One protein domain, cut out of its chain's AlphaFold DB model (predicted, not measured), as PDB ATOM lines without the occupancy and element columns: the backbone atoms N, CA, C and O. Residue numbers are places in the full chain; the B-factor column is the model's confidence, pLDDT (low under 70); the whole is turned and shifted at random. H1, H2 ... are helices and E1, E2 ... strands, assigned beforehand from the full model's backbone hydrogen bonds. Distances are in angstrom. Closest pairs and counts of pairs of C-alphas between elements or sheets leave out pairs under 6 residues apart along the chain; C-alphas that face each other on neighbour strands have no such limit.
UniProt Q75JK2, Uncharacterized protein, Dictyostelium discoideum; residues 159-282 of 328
ATOM      1  N   SER A 159     138.553 104.643 109.372       48.34
ATOM      2  CA  SER A 159     139.847 105.024 108.825       48.34
ATOM      3  C   SER A 159     140.816 105.342 109.974       48.34
ATOM      4  O   SER A 159     140.438 105.917 110.998       48.34
ATOM      5  N   GLN A 160     142.098 105.002 109.819       47.84
ATOM      6  CA  GLN A 160     143.117 105.253 110.851       47.84
ATOM      7  C   GLN A 160     143.173 106.738 111.274       47.84
ATOM      8  O   GLN A 160     143.559 107.059 112.397       47.84
ATOM      9  N   PHE A 161     142.749 107.650 110.393       46.15
ATOM     10  CA  PHE A 161     142.598 109.071 110.685       46.15
ATOM     11  C   PHE A 161     141.447 109.357 111.664       46.15
ATOM     12  O   PHE A 161     141.668 110.035 112.664       46.15
ATOM     13  N   GLU A 162     140.250 108.807 111.443       48.50
ATOM     14  CA  GLU A 162     139.080 109.000 112.320       48.50
ATOM     15  C   GLU A 162     139.274 108.380 113.704       48.50
ATOM     16  O   GLU A 162     138.874 108.969 114.710       48.50
ATOM     17  N   PHE A 163     139.975 107.245 113.779       55.76
ATOM     18  CA  PHE A 163     140.356 106.653 115.061       55.76
ATOM     19  C   PHE A 163     141.261 107.589 115.882       55.76
ATOM     20  O   PHE A 163     141.168 107.631 117.111       55.76
ATOM     21  N   ASN A 164     142.117 108.366 115.210       51.16
ATOM     22  CA  ASN A 164     143.077 109.277 115.836       51.16
ATOM     23  C   ASN A 164     142.520 110.687 116.110       51.16
ATOM     24  O   ASN A 164     143.008 111.348 117.024       51.16
ATOM     25  N   MET A 165     141.544 111.168 115.332       48.43
ATOM     26  CA  MET A 165     141.192 112.599 115.246       48.43
ATOM     27  C   MET A 165     139.765 112.944 115.686       48.43
ATOM     28  O   MET A 165     139.205 113.939 115.229       48.43
ATOM     29  N   ASN A 166     139.162 112.187 116.605       54.61
ATOM     30  CA  ASN A 166     137.850 112.555 117.142       54.61
ATOM     31  C   ASN A 166     137.961 113.731 118.144       54.61
ATOM     32  O   ASN A 166     137.794 113.580 119.351       54.61
ATOM     33  N   GLN A 167     138.279 114.926 117.632       51.89
ATOM     34  CA  GLN A 167     138.488 116.162 118.401       51.89
ATOM     35  C   GLN A 167     137.196 116.700 119.048       51.89
ATOM     36  O   GLN A 167     137.262 117.514 119.964       51.89
ATOM     37  N   ASN A 168     136.028 116.208 118.620       55.87
ATOM     38  CA  ASN A 168     134.715 116.621 119.125       55.87
ATOM     39  C   ASN A 168     134.135 115.689 120.203       55.87
ATOM     40  O   ASN A 168     132.961 115.820 120.553       55.87
ATOM     41  N   ASP A 169     134.920 114.755 120.748       65.68
ATOM     42  CA  ASP A 169     134.466 113.926 121.864       65.68
ATOM     43  C   ASP A 169     134.417 114.752 123.163       65.68
ATOM     44  O   ASP A 169     135.372 114.817 123.940       65.68
ATOM     45  N   LEU A 170     133.272 115.405 123.387       64.50
ATOM     46  CA  LEU A 170     132.949 116.139 124.615       64.50
ATOM     47  C   LEU A 170     133.165 115.274 125.859       64.50
ATOM     48  O   LEU A 170     133.576 115.787 126.897       64.50
ATOM     49  N   PHE A 171     132.906 113.970 125.764       68.54
ATOM     50  CA  PHE A 171     133.029 113.065 126.894       68.54
ATOM     51  C   PHE A 171     134.496 112.895 127.290       68.54
ATOM     52  O   PHE A 171     134.836 113.064 128.463       68.54
ATOM     53  N   SER A 172     135.362 112.637 126.306       67.63
ATOM     54  CA  SER A 172     136.804 112.460 126.513       67.63
ATOM     55  C   SER A 172     137.527 113.762 126.882       67.63
ATOM     56  O   SER A 172     138.487 113.719 127.649       67.63
ATOM     57  N   ASN A 173     137.047 114.912 126.392       69.00
ATOM     58  CA  ASN A 173     137.726 116.204 126.553       69.00
ATOM     59  C   ASN A 173     137.243 117.050 127.744       69.00
ATOM     60  O   ASN A 173     138.023 117.846 128.261       69.00
ATOM     61  N   ILE A 174     135.978 116.931 128.173       74.06
ATOM     62  CA  ILE A 174     135.424 117.768 129.259       74.06
ATOM     63  C   ILE A 174     135.500 117.073 130.614       74.06
ATOM     64  O   ILE A 174     135.792 117.714 131.624       74.06
ATOM     65  N   LEU A 175     135.169 115.783 130.667       77.18
ATOM     66  CA  LEU A 175     135.071 115.078 131.941       77.18
ATOM     67  C   LEU A 175     136.462 114.736 132.479       77.18
ATOM     68  O   LEU A 175     137.372 114.411 131.721       77.18
ATOM     69  N   SER A 176     136.622 114.763 133.804       81.17
ATOM     70  CA  SER A 176     137.854 114.264 134.416       81.17
ATOM     71  C   SER A 176     137.975 112.752 134.206       81.17
ATOM     72  O   SER A 176     136.970 112.037 134.111       81.17
ATOM     73  N   LYS A 177     139.211 112.242 134.177       81.54
ATOM     74  CA  LYS A 177     139.472 110.803 134.021       81.54
ATOM     75  C   LYS A 177     138.805 109.971 135.120       81.54
ATOM     76  O   LYS A 177     138.380 108.847 134.844       81.54
ATOM     77  N   GLU A 178     138.678 110.499 136.340       78.08
ATOM     78  CA  GLU A 178     137.978 109.801 137.425       78.08
ATOM     79  C   GLU A 178     136.484 109.649 137.121       78.08
ATOM     80  O   GLU A 178     135.944 108.548 137.223       78.08
ATOM     81  N   ILE A 179     135.820 110.728 136.688       80.18
ATOM     82  CA  ILE A 179     134.387 110.707 136.361       80.18
ATOM     83  C   ILE A 179     134.126 109.788 135.168       80.18
ATOM     84  O   ILE A 179     133.214 108.962 135.211       80.18
ATOM     85  N   GLN A 180     134.954 109.880 134.126       84.39
ATOM     86  CA  GLN A 180     134.859 108.985 132.975       84.39
ATOM     87  C   GLN A 180     134.995 107.524 133.409       84.39
ATOM     88  O   GLN A 180     134.171 106.698 133.027       84.39
ATOM     89  N   SER A 181     135.978 107.215 134.262       84.27
ATOM     90  CA  SER A 181     136.180 105.857 134.771       84.27
ATOM     91  C   SER A 181     134.961 105.343 135.527       84.27
ATOM     92  O   SER A 181     134.573 104.199 135.315       84.27
ATOM     93  N   LEU A 182     134.322 106.174 136.355       83.34
ATOM     94  CA  LEU A 182     133.105 105.801 137.081       83.34
ATOM     95  C   LEU A 182     131.918 105.534 136.150       83.34
ATOM     96  O   LEU A 182     131.182 104.572 136.359       83.34
ATOM     97  N   ILE A 183     131.727 106.353 135.113       86.99
ATOM     98  CA  ILE A 183     130.632 106.148 134.154       86.99
ATOM     99  C   ILE A 183     130.866 104.857 133.368       86.99
ATOM    100  O   ILE A 183     129.984 104.004 133.275       86.99
ATOM    101  N   VAL A 184     132.082 104.677 132.858       89.69
ATOM    102  CA  VAL A 184     132.472 103.514 132.058       89.69
ATOM    103  C   VAL A 184     132.435 102.233 132.900       89.69
ATOM    104  O   VAL A 184     131.953 101.204 132.434       89.69
ATOM    105  N   LEU A 185     132.805 102.297 134.183       89.73
ATOM    106  CA  LEU A 185     132.654 101.204 135.153       89.73
ATOM    107  C   LEU A 185     131.202 100.833 135.473       89.73
ATOM    108  O   LEU A 185     131.000  99.897 136.241       89.73
ATOM    109  N   ASN A 186     130.185 101.487 134.911       90.09
ATOM    110  CA  ASN A 186     128.791 101.038 135.005       90.09
ATOM    111  C   ASN A 186     128.294 100.330 133.737       90.09
ATOM    112  O   ASN A 186     127.215  99.740 133.747       90.09
ATOM    113  N   LEU A 187     129.085 100.328 132.663       89.61
ATOM    114  CA  LEU A 187     128.720  99.706 131.393       89.61
ATOM    115  C   LEU A 187     128.873  98.179 131.427       89.61
ATOM    116  O   LEU A 187     129.687  97.626 132.182       89.61
ATOM    117  N   SER A 188     128.095  97.483 130.590       89.48
ATOM    118  CA  SER A 188     128.269  96.044 130.383       89.48
ATOM    119  C   SER A 188     129.572  95.759 129.632       89.48
ATOM    120  O   SER A 188     130.116  96.630 128.954       89.48
ATOM    121  N   ILE A 189     130.084  94.527 129.713       87.79
ATOM    122  CA  ILE A 189     131.314  94.169 128.995       87.79
ATOM    123  C   ILE A 189     131.182  94.357 127.476       87.79
ATOM    124  O   ILE A 189     132.139  94.766 126.829       87.79
ATOM    125  N   TYR A 190     130.002  94.119 126.903       85.91
ATOM    126  CA  TYR A 190     129.772  94.286 125.466       85.91
ATOM    127  C   TYR A 190     129.775  95.759 125.051       85.91
ATOM    128  O   TYR A 190     130.360  96.112 124.024       85.91
ATOM    129  N   ASP A 191     129.197  96.623 125.885       86.92
ATOM    130  CA  ASP A 191     129.231  98.070 125.667       86.92
ATOM    131  C   ASP A 191     130.666  98.596 125.779       86.92
ATOM    132  O   ASP A 191     131.099  99.390 124.949       86.92
ATOM    133  N   LEU A 192     131.444  98.093 126.745       87.66
ATOM    134  CA  LEU A 192     132.861  98.431 126.906       87.66
ATOM    135  C   LEU A 192     133.700  98.032 125.693       87.66
ATOM    136  O   LEU A 192     134.485  98.834 125.194       87.66
ATOM    137  N   LEU A 193     133.523  96.807 125.190       85.34
ATOM    138  CA  LEU A 193     134.237  96.337 124.001       85.34
ATOM    139  C   LEU A 193     133.906  97.180 122.767       85.34
ATOM    140  O   LEU A 193     134.782  97.412 121.936       85.34
ATOM    141  N   SER A 194     132.664  97.650 122.667       82.61
ATOM    142  CA  SER A 194     132.236  98.563 121.609       82.61
ATOM    143  C   SER A 194     132.865  99.947 121.790       82.61
ATOM    144  O   SER A 194     133.423 100.494 120.842       82.61
ATOM    145  N   LEU A 195     132.867 100.478 123.018       84.65
ATOM    146  CA  LEU A 195     133.468 101.769 123.358       84.65
ATOM    147  C   LEU A 195     134.964 101.814 123.018       84.65
ATOM    148  O   LEU A 195     135.430 102.779 122.421       84.65
ATOM    149  N   PHE A 196     135.713 100.747 123.310       83.58
ATOM    150  CA  PHE A 196     137.152 100.668 123.015       83.58
ATOM    151  C   PHE A 196     137.490 100.693 121.520       83.58
ATOM    152  O   PHE A 196     138.656 100.853 121.168       83.58
ATOM    153  N   ARG A 197     136.497 100.538 120.639       79.67
ATOM    154  CA  ARG A 197     136.667 100.647 119.185       79.67
ATOM    155  C   ARG A 197     136.374 102.047 118.647       79.67
ATOM    156  O   ARG A 197     136.659 102.297 117.486       79.67
ATOM    157  N   VAL A 198     135.819 102.951 119.460       77.14
ATOM    158  CA  VAL A 198     135.350 104.269 118.999       77.14
ATOM    159  C   VAL A 198     136.505 105.167 118.558       77.14
ATOM    160  O   VAL A 198     136.440 105.775 117.493       77.14
ATOM    161  N   ASN A 199     137.545 105.293 119.383       77.87
ATOM    162  CA  ASN A 199     138.720 106.111 119.090       77.87
ATOM    163  C   ASN A 199     139.937 105.634 119.900       77.87
ATOM    164  O   ASN A 199     139.827 104.790 120.798       77.87
ATOM    165  N   LYS A 200     141.102 106.217 119.604       78.44
ATOM    166  CA  LYS A 200     142.368 105.908 120.275       78.44
ATOM    167  C   LYS A 200     142.312 106.114 121.788       78.44
ATOM    168  O   LYS A 200     142.848 105.291 122.524       78.44
ATOM    169  N   TYR A 201     141.638 107.167 122.248       84.14
ATOM    170  CA  TYR A 201     141.509 107.459 123.675       84.14
ATOM    171  C   TYR A 201     140.843 106.301 124.432       84.14
ATOM    172  O   TYR A 201     141.390 105.795 125.413       84.14
ATOM    173  N   TRP A 202     139.697 105.823 123.944       85.03
ATOM    174  CA  TRP A 202     138.982 104.709 124.564       85.03
ATOM    175  C   TRP A 202     139.730 103.386 124.443       85.03
ATOM    176  O   TRP A 202     139.688 102.570 125.365       85.03
ATOM    177  N   TYR A 203     140.455 103.175 123.346       83.75
ATOM    178  CA  TYR A 203     141.328 102.014 123.210       83.75
ATOM    179  C   TYR A 203     142.433 102.003 124.275       83.75
ATOM    180  O   TYR A 203     142.611 100.992 124.956       83.75
ATOM    181  N   GLU A 204     143.132 103.126 124.468       83.23
ATOM    182  CA  GLU A 204     144.157 103.285 125.511       83.23
ATOM    183  C   GLU A 204     143.560 103.128 126.914       83.23
ATOM    184  O   GLU A 204     144.132 102.443 127.765       83.23
ATOM    185  N   PHE A 205     142.362 103.672 127.142       86.26
ATOM    186  CA  PHE A 205     141.610 103.449 128.374       86.26
ATOM    187  C   PHE A 205     141.368 101.949 128.624       86.26
ATOM    188  O   PHE A 205     141.589 101.452 129.729       86.26
ATOM    189  N   GLY A 206     141.007 101.194 127.582       86.90
ATOM    190  CA  GLY A 206     140.835  99.739 127.611       86.90
ATOM    191  C   GLY A 206     142.124  98.926 127.810       86.90
ATOM    192  O   GLY A 206     142.052  97.696 127.921       86.90
ATOM    193  N   GLN A 207     143.294  99.566 127.874       86.50
ATOM    194  CA  GLN A 207     144.558  98.943 128.289       86.50
ATOM    195  C   GLN A 207     144.895  99.207 129.767       86.50
ATOM    196  O   GLN A 207     145.814  98.592 130.309       86.50
ATOM    197  N   ASN A 208     144.143 100.071 130.457       88.74
ATOM    198  CA  ASN A 208     144.400 100.400 131.855       88.74
ATOM    199  C   ASN A 208     144.139  99.194 132.776       88.74
ATOM    200  O   ASN A 208     143.003  98.776 133.003       88.74
ATOM    201  N   ASN A 209     145.206  98.661 133.371       88.99
ATOM    202  CA  ASN A 209     145.137  97.491 134.242       88.99
ATOM    203  C   ASN A 209     144.302  97.731 135.518       88.99
ATOM    204  O   ASN A 209     143.629  96.820 135.998       88.99
ATOM    205  N   SER A 210     144.313  98.957 136.053       88.91
ATOM    206  CA  SER A 210     143.510  99.334 137.224       88.91
ATOM    207  C   SER A 210     142.015  99.324 136.904       88.91
ATOM    208  O   SER A 210     141.215  98.817 137.687       88.91
ATOM    209  N   PHE A 211     141.637  99.787 135.707       91.14
ATOM    210  CA  PHE A 211     140.254  99.695 135.238       91.14
ATOM    211  C   PHE A 211     139.783  98.236 135.185       91.14
ATOM    212  O   PHE A 211     138.740  97.909 135.749       91.14
ATOM    213  N   TRP A 212     140.575  97.337 134.590       92.32
ATOM    214  CA  TRP A 212     140.234  95.912 134.534       92.32
ATOM    215  C   TRP A 212     140.168  95.257 135.912       92.32
ATOM    216  O   TRP A 212     139.326  94.383 136.125       92.32
ATOM    217  N   LYS A 213     141.002  95.685 136.867       90.85
ATOM    218  CA  LYS A 213     140.896  95.253 138.266       90.85
ATOM    219  C   LYS A 213     139.539  95.636 138.851       90.85
ATOM    220  O   LYS A 213     138.818  94.760 139.324       90.85
ATOM    221  N   SER A 214     139.171  96.913 138.776       90.77
ATOM    222  CA  SER A 214     137.887  97.410 139.283       90.77
ATOM    223  C   SER A 214     136.701  96.733 138.594       90.77
ATOM    224  O   SER A 214     135.758  96.313 139.261       90.77
ATOM    225  N   LEU A 215     136.780  96.539 137.276       92.24
ATOM    226  CA  LEU A 215     135.765  95.836 136.497       92.24
ATOM    227  C   LEU A 215     135.607  94.378 136.946       92.24
ATOM    228  O   LEU A 215     134.491  93.905 137.146       92.24
ATOM    229  N   THR A 216     136.726  93.680 137.154       91.54
ATOM    230  CA  THR A 216     136.728  92.294 137.637       91.54
ATOM    231  C   THR A 216     136.092  92.193 139.015       91.54
ATOM    232  O   THR A 216     135.268  91.315 139.232       91.54
ATOM    233  N   LEU A 217     136.450  93.083 139.942       89.32
ATOM    234  CA  LEU A 217     135.891  93.084 141.295       89.32
ATOM    235  C   LEU A 217     134.392  93.420 141.301       89.32
ATOM    236  O   LEU A 217     133.640  92.843 142.077       89.32
ATOM    237  N   ARG A 218     133.946  94.308 140.407       89.54
ATOM    238  CA  ARG A 218     132.523  94.624 140.219       89.54
ATOM    239  C   ARG A 218     131.736  93.420 139.700       89.54
ATOM    240  O   ARG A 218     130.634  93.152 140.172       89.54
ATOM    241  N   ASP A 219     132.261  92.736 138.687       89.43
ATOM    242  CA  ASP A 219     131.520  91.679 137.994       89.43
ATOM    243  C   ASP A 219     131.688  90.298 138.614       89.43
ATOM    244  O   ASP A 219     130.813  89.458 138.413       89.43
ATOM    245  N   CYS A 220     132.735  90.056 139.409       88.67
ATOM    246  CA  CYS A 220     132.932  88.753 140.038       88.67
ATOM    247  C   CYS A 220     131.756  88.364 140.940       88.67
ATOM    248  O   CYS A 220     131.409  87.191 140.985       88.67
ATOM    249  N   GLU A 221     131.084  89.326 141.581       83.19
ATOM    250  CA  GLU A 221     129.885  89.069 142.392       83.19
ATOM    251  C   GLU A 221     128.684  88.590 141.563       83.19
ATOM    252  O   GLU A 221     127.788  87.935 142.098       83.19
ATOM    253  N   LYS A 222     128.668  88.893 140.260       84.57
ATOM    254  CA  LYS A 222     127.617  88.479 139.322       84.57
ATOM    255  C   LYS A 222     127.915  87.131 138.670       84.57
ATOM    256  O   LYS A 222     127.042  86.585 138.002       84.57
ATOM    257  N   TRP A 223     129.135  86.612 138.794       82.74
ATOM    258  CA  TRP A 223     129.510  85.355 138.161       82.74
ATOM    259  C   TRP A 223     129.102  84.151 139.011       82.74
ATOM    260  O   TRP A 223     129.292  84.123 140.227       82.74
ATOM    261  N   ASN A 224     128.621  83.095 138.355       74.84
ATOM    262  CA  ASN A 224     128.220  81.853 139.027       74.84
ATOM    263  C   ASN A 224     129.394  81.152 139.738       74.84
ATOM    264  O   ASN A 224     129.199  80.415 140.696       74.84
ATOM    265  N   ASN A 225     130.626  81.405 139.296       74.06
ATOM    266  CA  ASN A 225     131.864  80.865 139.858       74.06
ATOM    267  C   ASN A 225     132.585  81.855 140.798       74.06
ATOM    268  O   ASN A 225     133.803  81.746 140.979       74.06
ATOM    269  N   LYS A 226     131.866  82.818 141.393       82.19
ATOM    270  CA  LYS A 226     132.442  83.883 142.233       82.19
ATOM    271  C   LYS A 226     133.388  83.383 143.322       82.19
ATOM    272  O   LYS A 226     134.422  84.002 143.551       82.19
ATOM    273  N   ASP A 227     133.087  82.247 143.949       80.97
ATOM    274  CA  ASP A 227     133.911  81.704 145.033       80.97
ATOM    275  C   ASP A 227     135.278  81.243 144.517       80.97
ATOM    276  O   ASP A 227     136.305  81.518 145.138       80.97
ATOM    277  N   LEU A 228     135.328  80.637 143.323       76.06
ATOM    278  CA  LEU A 228     136.607  80.330 142.682       76.06
ATOM    279  C   LEU A 228     137.361  81.579 142.274       76.06
ATOM    280  O   LEU A 228     138.581  81.621 142.406       76.06
ATOM    281  N   VAL A 229     136.656  82.578 141.758       80.54
ATOM    282  CA  VAL A 229     137.289  83.829 141.337       80.54
ATOM    283  C   VAL A 229     137.908  84.519 142.548       80.54
ATOM    284  O   VAL A 229     139.067  84.916 142.480       80.54
ATOM    285  N   LYS A 230     137.202  84.562 143.685       82.07
ATOM    286  CA  LYS A 230     137.721  85.069 144.962       82.07
ATOM    287  C   LYS A 230     138.930  84.272 145.445       82.07
ATOM    288  O   LYS A 230     139.926  84.873 145.824       82.07
ATOM    289  N   LEU A 231     138.905  82.941 145.361       76.74
ATOM    290  CA  LEU A 231     140.069  82.106 145.697       76.74
ATOM    291  C   LEU A 231     141.276  82.371 144.784       76.74
ATOM    292  O   LEU A 231     142.425  82.297 145.232       76.74
ATOM    293  N   LYS A 232     141.017  82.691 143.513       77.19
ATOM    294  CA  LYS A 232     142.025  83.091 142.527       77.19
ATOM    295  C   LYS A 232     142.414  84.567 142.620       77.19
ATOM    296  O   LYS A 232     143.277  84.990 141.863       77.19
ATOM    297  N   ILE A 233     141.858  85.344 143.547       79.91
ATOM    298  CA  ILE A 233     142.321  86.696 143.866       79.91
ATOM    299  C   ILE A 233     142.967  86.641 145.253       79.91
ATOM    300  O   ILE A 233     142.292  86.674 146.277       79.91
ATOM    301  N   LYS A 234     144.300  86.561 145.307       70.21
ATOM    302  CA  LYS A 234     145.051  86.606 146.574       70.21
ATOM    303  C   LYS A 234     145.697  87.973 146.738       70.21
ATOM    304  O   LYS A 234     146.358  88.449 145.825       70.21
ATOM    305  N   ASN A 235     145.513  88.597 147.903       66.34
ATOM    306  CA  ASN A 235     146.067  89.920 148.229       66.34
ATOM    307  C   ASN A 235     145.749  90.995 147.169       66.34
ATOM    308  O   ASN A 235     146.583  91.839 146.850       66.34
ATOM    309  N   GLY A 236     144.552  90.937 146.572       65.85
ATOM    310  CA  GLY A 236     144.144  91.882 145.533       65.85
ATOM    311  C   GLY A 236     144.952  91.777 144.237       65.85
ATOM    312  O   GLY A 236     145.088  92.793 143.549       65.85
ATOM    313  N   GLN A 237     145.484  90.586 143.929       66.51
ATOM    314  CA  GLN A 237     146.178  90.234 142.689       66.51
ATOM    315  C   GLN A 237     145.624  88.921 142.104       66.51
ATOM    316  O   GLN A 237     145.238  88.027 142.867       66.51
ATOM    317  N   PRO A 238     145.582  88.785 140.768       69.52
ATOM    318  CA  PRO A 238     145.137  87.569 140.109       69.52
ATOM    319  C   PRO A 238     146.176  86.455 140.283       69.52
ATOM    320  O   PRO A 238     147.367  86.637 140.039       69.52
ATOM    321  N   PHE A 239     145.717  85.279 140.695       65.80
ATOM    322  CA  PHE A 239     146.529  84.102 140.970       65.80
ATOM    323  C   PHE A 239     146.091  82.941 140.073       65.80
ATOM    324  O   PHE A 239     144.996  82.390 140.206       65.80
ATOM    325  N   PHE A 240     146.982  82.535 139.171       61.63
ATOM    326  CA  PHE A 240     146.811  81.377 138.294       61.63
ATOM    327  C   PHE A 240     147.568  80.179 138.863       61.63
ATOM    328  O   PHE A 240     148.532  79.697 138.283       61.63
ATOM    329  N   GLY A 241     147.190  79.728 140.055       50.43
ATOM    330  CA  GLY A 241     147.763  78.505 140.600       50.43
ATOM    331  C   GLY A 241     147.056  77.285 140.038       50.43
ATOM    332  O   GLY A 241     145.883  77.099 140.342       50.43
ATOM    333  N   ASP A 242     147.783  76.447 139.302       47.44
ATOM    334  CA  ASP A 242     147.520  75.012 139.256       47.44
ATOM    335  C   ASP A 242     148.822  74.251 139.552       47.44
ATOM    336  O   ASP A 242     149.870  74.496 138.962       47.44
ATOM    337  N   ASN A 243     148.714  73.389 140.561       37.63
ATOM    338  CA  ASN A 243     149.516  72.220 140.916       37.63
ATOM    339  C   ASN A 243     150.904  72.045 140.264       37.63
ATOM    340  O   ASN A 243     151.030  71.714 139.092       37.63
ATOM    341  N   ASN A 244     151.923  72.090 141.130       33.84
ATOM    342  CA  ASN A 244     153.242  71.464 140.997       33.84
ATOM    343  C   ASN A 244     154.084  71.885 139.769       33.84
ATOM    344  O   ASN A 244     153.928  71.374 138.668       33.84
ATOM    345  N   ASN A 245     155.099  72.717 140.038       34.37
ATOM    346  CA  ASN A 245     156.352  72.880 139.271       34.37
ATOM    347  C   ASN A 245     156.545  74.087 138.341       34.37
ATOM    348  O   ASN A 245     157.591  74.151 137.705       34.37
ATOM    349  N   LYS A 246     155.678  75.107 138.320       39.13
ATOM    350  CA  LYS A 246     156.039  76.395 137.684       39.13
ATOM    351  C   LYS A 246     155.688  77.591 138.563       39.13
ATOM    352  O   LYS A 246     154.655  78.228 138.412       39.13
ATOM    353  N   LYS A 247     156.594  77.897 139.498       39.62
ATOM    354  CA  LYS A 247     156.628  79.143 140.292       39.62
ATOM    355  C   LYS A 247     157.185  80.341 139.501       39.62
ATOM    356  O   LYS A 247     157.547  81.351 140.096       39.62
ATOM    357  N   GLU A 248     157.278  80.245 138.181       36.87
ATOM    358  CA  GLU A 248     157.949  81.252 137.368       36.87
ATOM    359  C   GLU A 248     156.939  82.305 136.879       36.87
ATOM    360  O   GLU A 248     156.094  82.046 136.030       36.87
ATOM    361  N   ASN A 249     157.051  83.506 137.455       39.46
ATOM    362  CA  ASN A 249     156.630  84.798 136.893       39.46
ATOM    363  C   ASN A 249     155.131  85.119 136.718       39.46
ATOM    364  O   ASN A 249     154.758  85.841 135.797       39.46
ATOM    365  N   TYR A 250     154.263  84.735 137.657       46.89
ATOM    366  CA  TYR A 250     152.849  85.163 137.624       46.89
ATOM    367  C   TYR A 250     152.559  86.587 138.140       46.89
ATOM    368  O   TYR A 250     151.414  87.036 138.078       46.89
ATOM    369  N   ASN A 251     153.572  87.338 138.584       47.74
ATOM    370  CA  ASN A 251     153.378  88.687 139.133       47.74
ATOM    371  C   ASN A 251     153.005  89.763 138.091       47.74
ATOM    372  O   ASN A 251     152.648  90.864 138.492       47.74
ATOM    373  N   ASN A 252     153.027  89.454 136.789       53.69
ATOM    374  CA  ASN A 252     152.681  90.399 135.715       53.69
ATOM    375  C   ASN A 252     151.404  90.038 134.947       53.69
ATOM    376  O   ASN A 252     151.174  90.532 133.845       53.69
ATOM    377  N   SER A 253     150.559  89.176 135.505       64.44
ATOM    378  CA  SER A 253     149.321  88.814 134.823       64.44
ATOM    379  C   SER A 253     148.390  90.028 134.738       64.44
ATOM    380  O   SER A 253     147.971  90.557 135.770       64.44
ATOM    381  N   SER A 254     148.057  90.477 133.524       84.87
ATOM    382  CA  SER A 254     147.139  91.603 133.356       84.87
ATOM    383  C   SER A 254     145.745  91.224 133.875       84.87
ATOM    384  O   SER A 254     145.249  90.113 133.659       84.87
ATOM    385  N   TRP A 255     145.080  92.149 134.566       89.99
ATOM    386  CA  TRP A 255     143.695  91.973 135.005       89.99
ATOM    387  C   TRP A 255     142.747  91.779 133.825       89.99
ATOM    388  O   TRP A 255     141.734  91.103 133.967       89.99
ATOM    389  N   LYS A 256     143.098  92.314 132.651       89.32
ATOM    390  CA  LYS A 256     142.383  92.085 131.393       89.32
ATOM    391  C   LYS A 256     142.392  90.611 131.006       89.32
ATOM    392  O   LYS A 256     141.338  90.033 130.738       89.32
ATOM    393  N   ASP A 257     143.567  89.986 131.031       84.46
ATOM    394  CA  ASP A 257     143.690  88.559 130.757       84.46
ATOM    395  C   ASP A 257     142.952  87.758 131.814       84.46
ATOM    396  O   ASP A 257     142.162  86.888 131.459       84.46
ATOM    397  N   PHE A 258     143.128  88.082 133.098       88.27
ATOM    398  CA  PHE A 258     142.395  87.427 134.180       88.27
ATOM    399  C   PHE A 258     140.879  87.502 133.987       88.27
ATOM    400  O   PHE A 258     140.220  86.463 134.026       88.27
ATOM    401  N   TYR A 259     140.335  88.682 133.688       90.16
ATOM    402  CA  TYR A 259     138.917  88.872 133.397       90.16
ATOM    403  C   TYR A 259     138.458  87.974 132.240       90.16
ATOM    404  O   TYR A 259     137.476  87.239 132.368       90.16
ATOM    405  N   LYS A 260     139.209  87.953 131.130       83.99
ATOM    406  CA  LYS A 260     138.968  87.058 129.982       83.99
ATOM    407  C   LYS A 260     139.035  85.577 130.371       83.99
ATOM    408  O   LYS A 260     138.278  84.764 129.848       83.99
ATOM    409  N   GLN A 261     139.950  85.189 131.257       79.67
ATOM    410  CA  GLN A 261     140.071  83.798 131.689       79.67
ATOM    411  C   GLN A 261     138.890  83.377 132.558       79.67
ATOM    412  O   GLN A 261     138.376  82.278 132.364       79.67
ATOM    413  N   MET A 262     138.478  84.229 133.495       84.70
ATOM    414  CA  MET A 262     137.410  83.926 134.444       84.70
ATOM    415  C   MET A 262     136.027  83.944 133.792       84.70
ATOM    416  O   MET A 262     135.226  83.061 134.078       84.70
ATOM    417  N   THR A 263     135.770  84.868 132.861       80.95
ATOM    418  CA  THR A 263     134.513  84.891 132.083       80.95
ATOM    419  C   THR A 263     134.298  83.631 131.246       80.95
ATOM    420  O   THR A 263     133.159  83.240 131.005       80.95
ATOM    421  N   ARG A 264     135.382  82.959 130.839       74.30
ATOM    422  CA  ARG A 264     135.333  81.672 130.130       74.30
ATOM    423  C   ARG A 264     135.127  80.476 131.052       74.30
ATOM    424  O   ARG A 264     134.889  79.380 130.560       74.30
ATOM    425  N   LEU A 265     135.294  80.628 132.364       75.19
ATOM    426  CA  LEU A 265     135.050  79.532 133.293       75.19
ATOM    427  C   LEU A 265     133.546  79.415 133.532       75.19
ATOM    428  O   LEU A 265     132.911  80.323 134.058       75.19
ATOM    429  N   LYS A 266     132.999  78.264 133.166       69.63
ATOM    430  CA  LYS A 266     131.598  77.899 133.329       69.63
ATOM    431  C   LYS A 266     131.492  76.794 134.367       69.63
ATOM    432  O   LYS A 266     132.420  76.005 134.541       69.63
ATOM    433  N   MET A 267     130.363  76.734 135.059       69.03
ATOM    434  CA  MET A 267     130.061  75.665 136.004       69.03
ATOM    435  C   MET A 267     128.886  74.864 135.458       69.03
ATOM    436  O   MET A 267     127.850  75.430 135.125       69.03
ATOM    437  N   CYS A 268     129.051  73.550 135.353       68.25
ATOM    438  CA  CYS A 268     127.965  72.673 134.938       68.25
ATOM    439  C   CYS A 268     126.904  72.599 136.041       68.25
ATOM    440  O   CYS A 268     127.235  72.186 137.151       68.25
ATOM    441  N   LYS A 269     125.632  72.902 135.745       68.29
ATOM    442  CA  LYS A 269     124.545  72.826 136.743       68.29
ATOM    443  C   LYS A 269     124.343  71.434 137.339       68.29
ATOM    444  O   LYS A 269     123.907  71.302 138.476       68.29
ATOM    445  N   GLN A 270     124.610  70.389 136.557       65.39
ATOM    446  CA  GLN A 270     124.294  69.015 136.954       65.39
ATOM    447  C   GLN A 270     125.366  68.403 137.855       65.39
ATOM    448  O   GLN A 270     125.043  67.701 138.808       65.39
ATOM    449  N   CYS A 271     126.641  68.650 137.552       69.70
ATOM    450  CA  CYS A 271     127.757  68.029 138.269       69.70
ATOM    451  C   CYS A 271     128.658  69.022 139.006       69.70
ATOM    452  O   CYS A 271     129.628  68.591 139.624       69.70
ATOM    453  N   ASN A 272     128.371  70.328 138.946       69.21
ATOM    454  CA  ASN A 272     129.165  71.412 139.541       69.21
ATOM    455  C   ASN A 272     130.649  71.408 139.143       69.21
ATOM    456  O   ASN A 272     131.480  72.059 139.776       69.21
ATOM    457  N   ILE A 273     130.999  70.692 138.071       67.49
ATOM    458  CA  ILE A 273     132.353  70.697 137.535       67.49
ATOM    459  C   ILE A 273     132.553  71.997 136.771       67.49
ATOM    460  O   ILE A 273     131.715  72.402 135.960       67.49
ATOM    461  N   ILE A 274     133.690  72.630 137.029       68.03
ATOM    462  CA  ILE A 274     134.091  73.855 136.359       68.03
ATOM    463  C   ILE A 274     134.864  73.484 135.111       68.03
ATOM    464  O   ILE A 274     135.843  72.741 135.163       68.03
ATOM    465  N   PHE A 275     134.416  74.017 133.988       66.81
ATOM    466  CA  PHE A 275     135.060  73.851 132.701       66.81
ATOM    467  C   PHE A 275     135.361  75.217 132.103       66.81
ATOM    468  O   PHE A 275     134.848  76.245 132.540       66.81
ATOM    469  N   ARG A 276     136.250  75.235 131.117       65.28
ATOM    470  CA  ARG A 276     136.604  76.451 130.401       65.28
ATOM    471  C   ARG A 276     136.033  76.375 129.001       65.28
ATOM    472  O   ARG A 276     136.337  75.435 128.270       65.28
ATOM    473  N   GLU A 277     135.260  77.379 128.638       57.96
ATOM    474  CA  GLU A 277     134.842  77.609 127.269       57.96
ATOM    475  C   GLU A 277     136.085  78.002 126.455       57.96
ATOM    476  O   GLU A 277     136.728  79.033 126.694       57.96
ATOM    477  N   TYR A 278     136.491  77.122 125.543       51.08
ATOM    478  CA  TYR A 278     137.525  77.416 124.561       51.08
ATOM    479  C   TYR A 278     136.829  77.836 123.272       51.08
ATOM    480  O   TYR A 278     136.015  77.089 122.740       51.08
ATOM    481  N   SER A 279     137.174  79.021 122.765       41.31
ATOM    482  CA  SER A 279     136.885  79.369 121.377       41.31
ATOM    483  C   SER A 279     137.584  78.340 120.498       41.31
ATOM    484  O   SER A 279     138.789  78.126 120.663       41.31
ATOM    485  N   ASN A 280     136.834  77.691 119.611       36.24
ATOM    486  CA  ASN A 280     137.409  76.851 118.572       36.24
ATOM    487  C   ASN A 280     138.312  77.736 117.725       36.24
ATOM    488  O   ASN A 280     137.818  78.519 116.925       36.24
ATOM    489  N   SER A 281     139.619  77.670 117.940       34.10
ATOM    490  CA  SER A 281     140.533  78.258 116.982       34.10
ATOM    491  C   SER A 281     140.619  77.296 115.803       34.10
ATOM    492  O   SER A 281     140.810  76.094 115.987       34.10
ATOM    493  N   ASN A 282     140.526  77.818 114.579       36.54
ATOM    494  CA  ASN A 282     140.823  77.045 113.364       36.54
ATOM    495  C   ASN A 282     142.286  76.541 113.319       36.54
ATOM    496  O   ASN A 282     142.676  75.794 112.424       36.54
TER     497      ASN A 282
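Overview. This is residues 159 to 282 of the 328 residues of an uncharacterized protein of Dictyostelium discoideum (UniProt Q75JK2). A loose, elongated run of short helices has two helices side by side, H6 and H8, near its middle. At one end of the long axis H1 to H5 form a loose group with few contacts; towards the other end lie H7 and a small hairpin of strands E1 and E2, and residues 242 to 249 stick out as a free loop. The printed part has 124 residues, with eight named helices followed by two named strands in one antiparallel sheet, order E1 - E2; the class is mostly helix. The radius of gyration of the C-alphas is 17.3 A, and the spans are 51 by 30 by 30 A.

Arrangement. H1, residues 160 to 164, is close to but not clearly touching H5, residues 200 to 205; their closest C-alphas, of Asn 164 and Lys 200, are 5.6 A apart. H2, residues 170 to 174, is close to but not clearly touching H3, residues 177 to 184, with C-alphas of Phe 171 and Gln 180 closest at 7.5 A. H3 and H5 are near each other, with 5 pairs of C-alphas within 10 A. H4, residues 189 to 195, is close to but not clearly touching H5, with C-alphas of Leu 195 and Trp 202 closest at 6.4 A. H6, residues 209 to 220, touches H8, residues 255 to 263, at a shallow tilt of 23 degrees, the same way; the closest C-alphas, of Trp 212 and Trp 255, are 5.3 A apart. H6 and H7, residues 226 to 231, only just touch, with 3 pairs of C-alphas within 8 A, and only at the corner, with residue 220 of H6 alone; C-alphas of Cys 220 and Lys 226 are closest at 5.4 A. E1, residues 265 to 267, and E2, residues 274 to 276, form an antiparallel hairpin with N 266 and O 275 at 2.8 A, within hydrogen-bond range. In H1 to H8 every O i to N i+4 pair is within hydrogen-bond range.

Along the chain. H1 begins at C-alpha 160 (143.117, 105.253, 110.851). From first to last C-alpha, H3 measures 10.3 A, H6 16.1 A and H8 12.0 A. E2 ends at C-alpha 276 (136.604, 76.451, 130.401).

Size, cuts and confidence. The C-alphas farthest apart, of Asn 168 and Asn 244, are 53.5 A apart. The printed part has no cut, and the link from H7 to H8, 23 residues, is long. Mean pLDDT of the printed part is 72.2, with residues 159 to 173, 235 to 253 and 266 to 282 under 70.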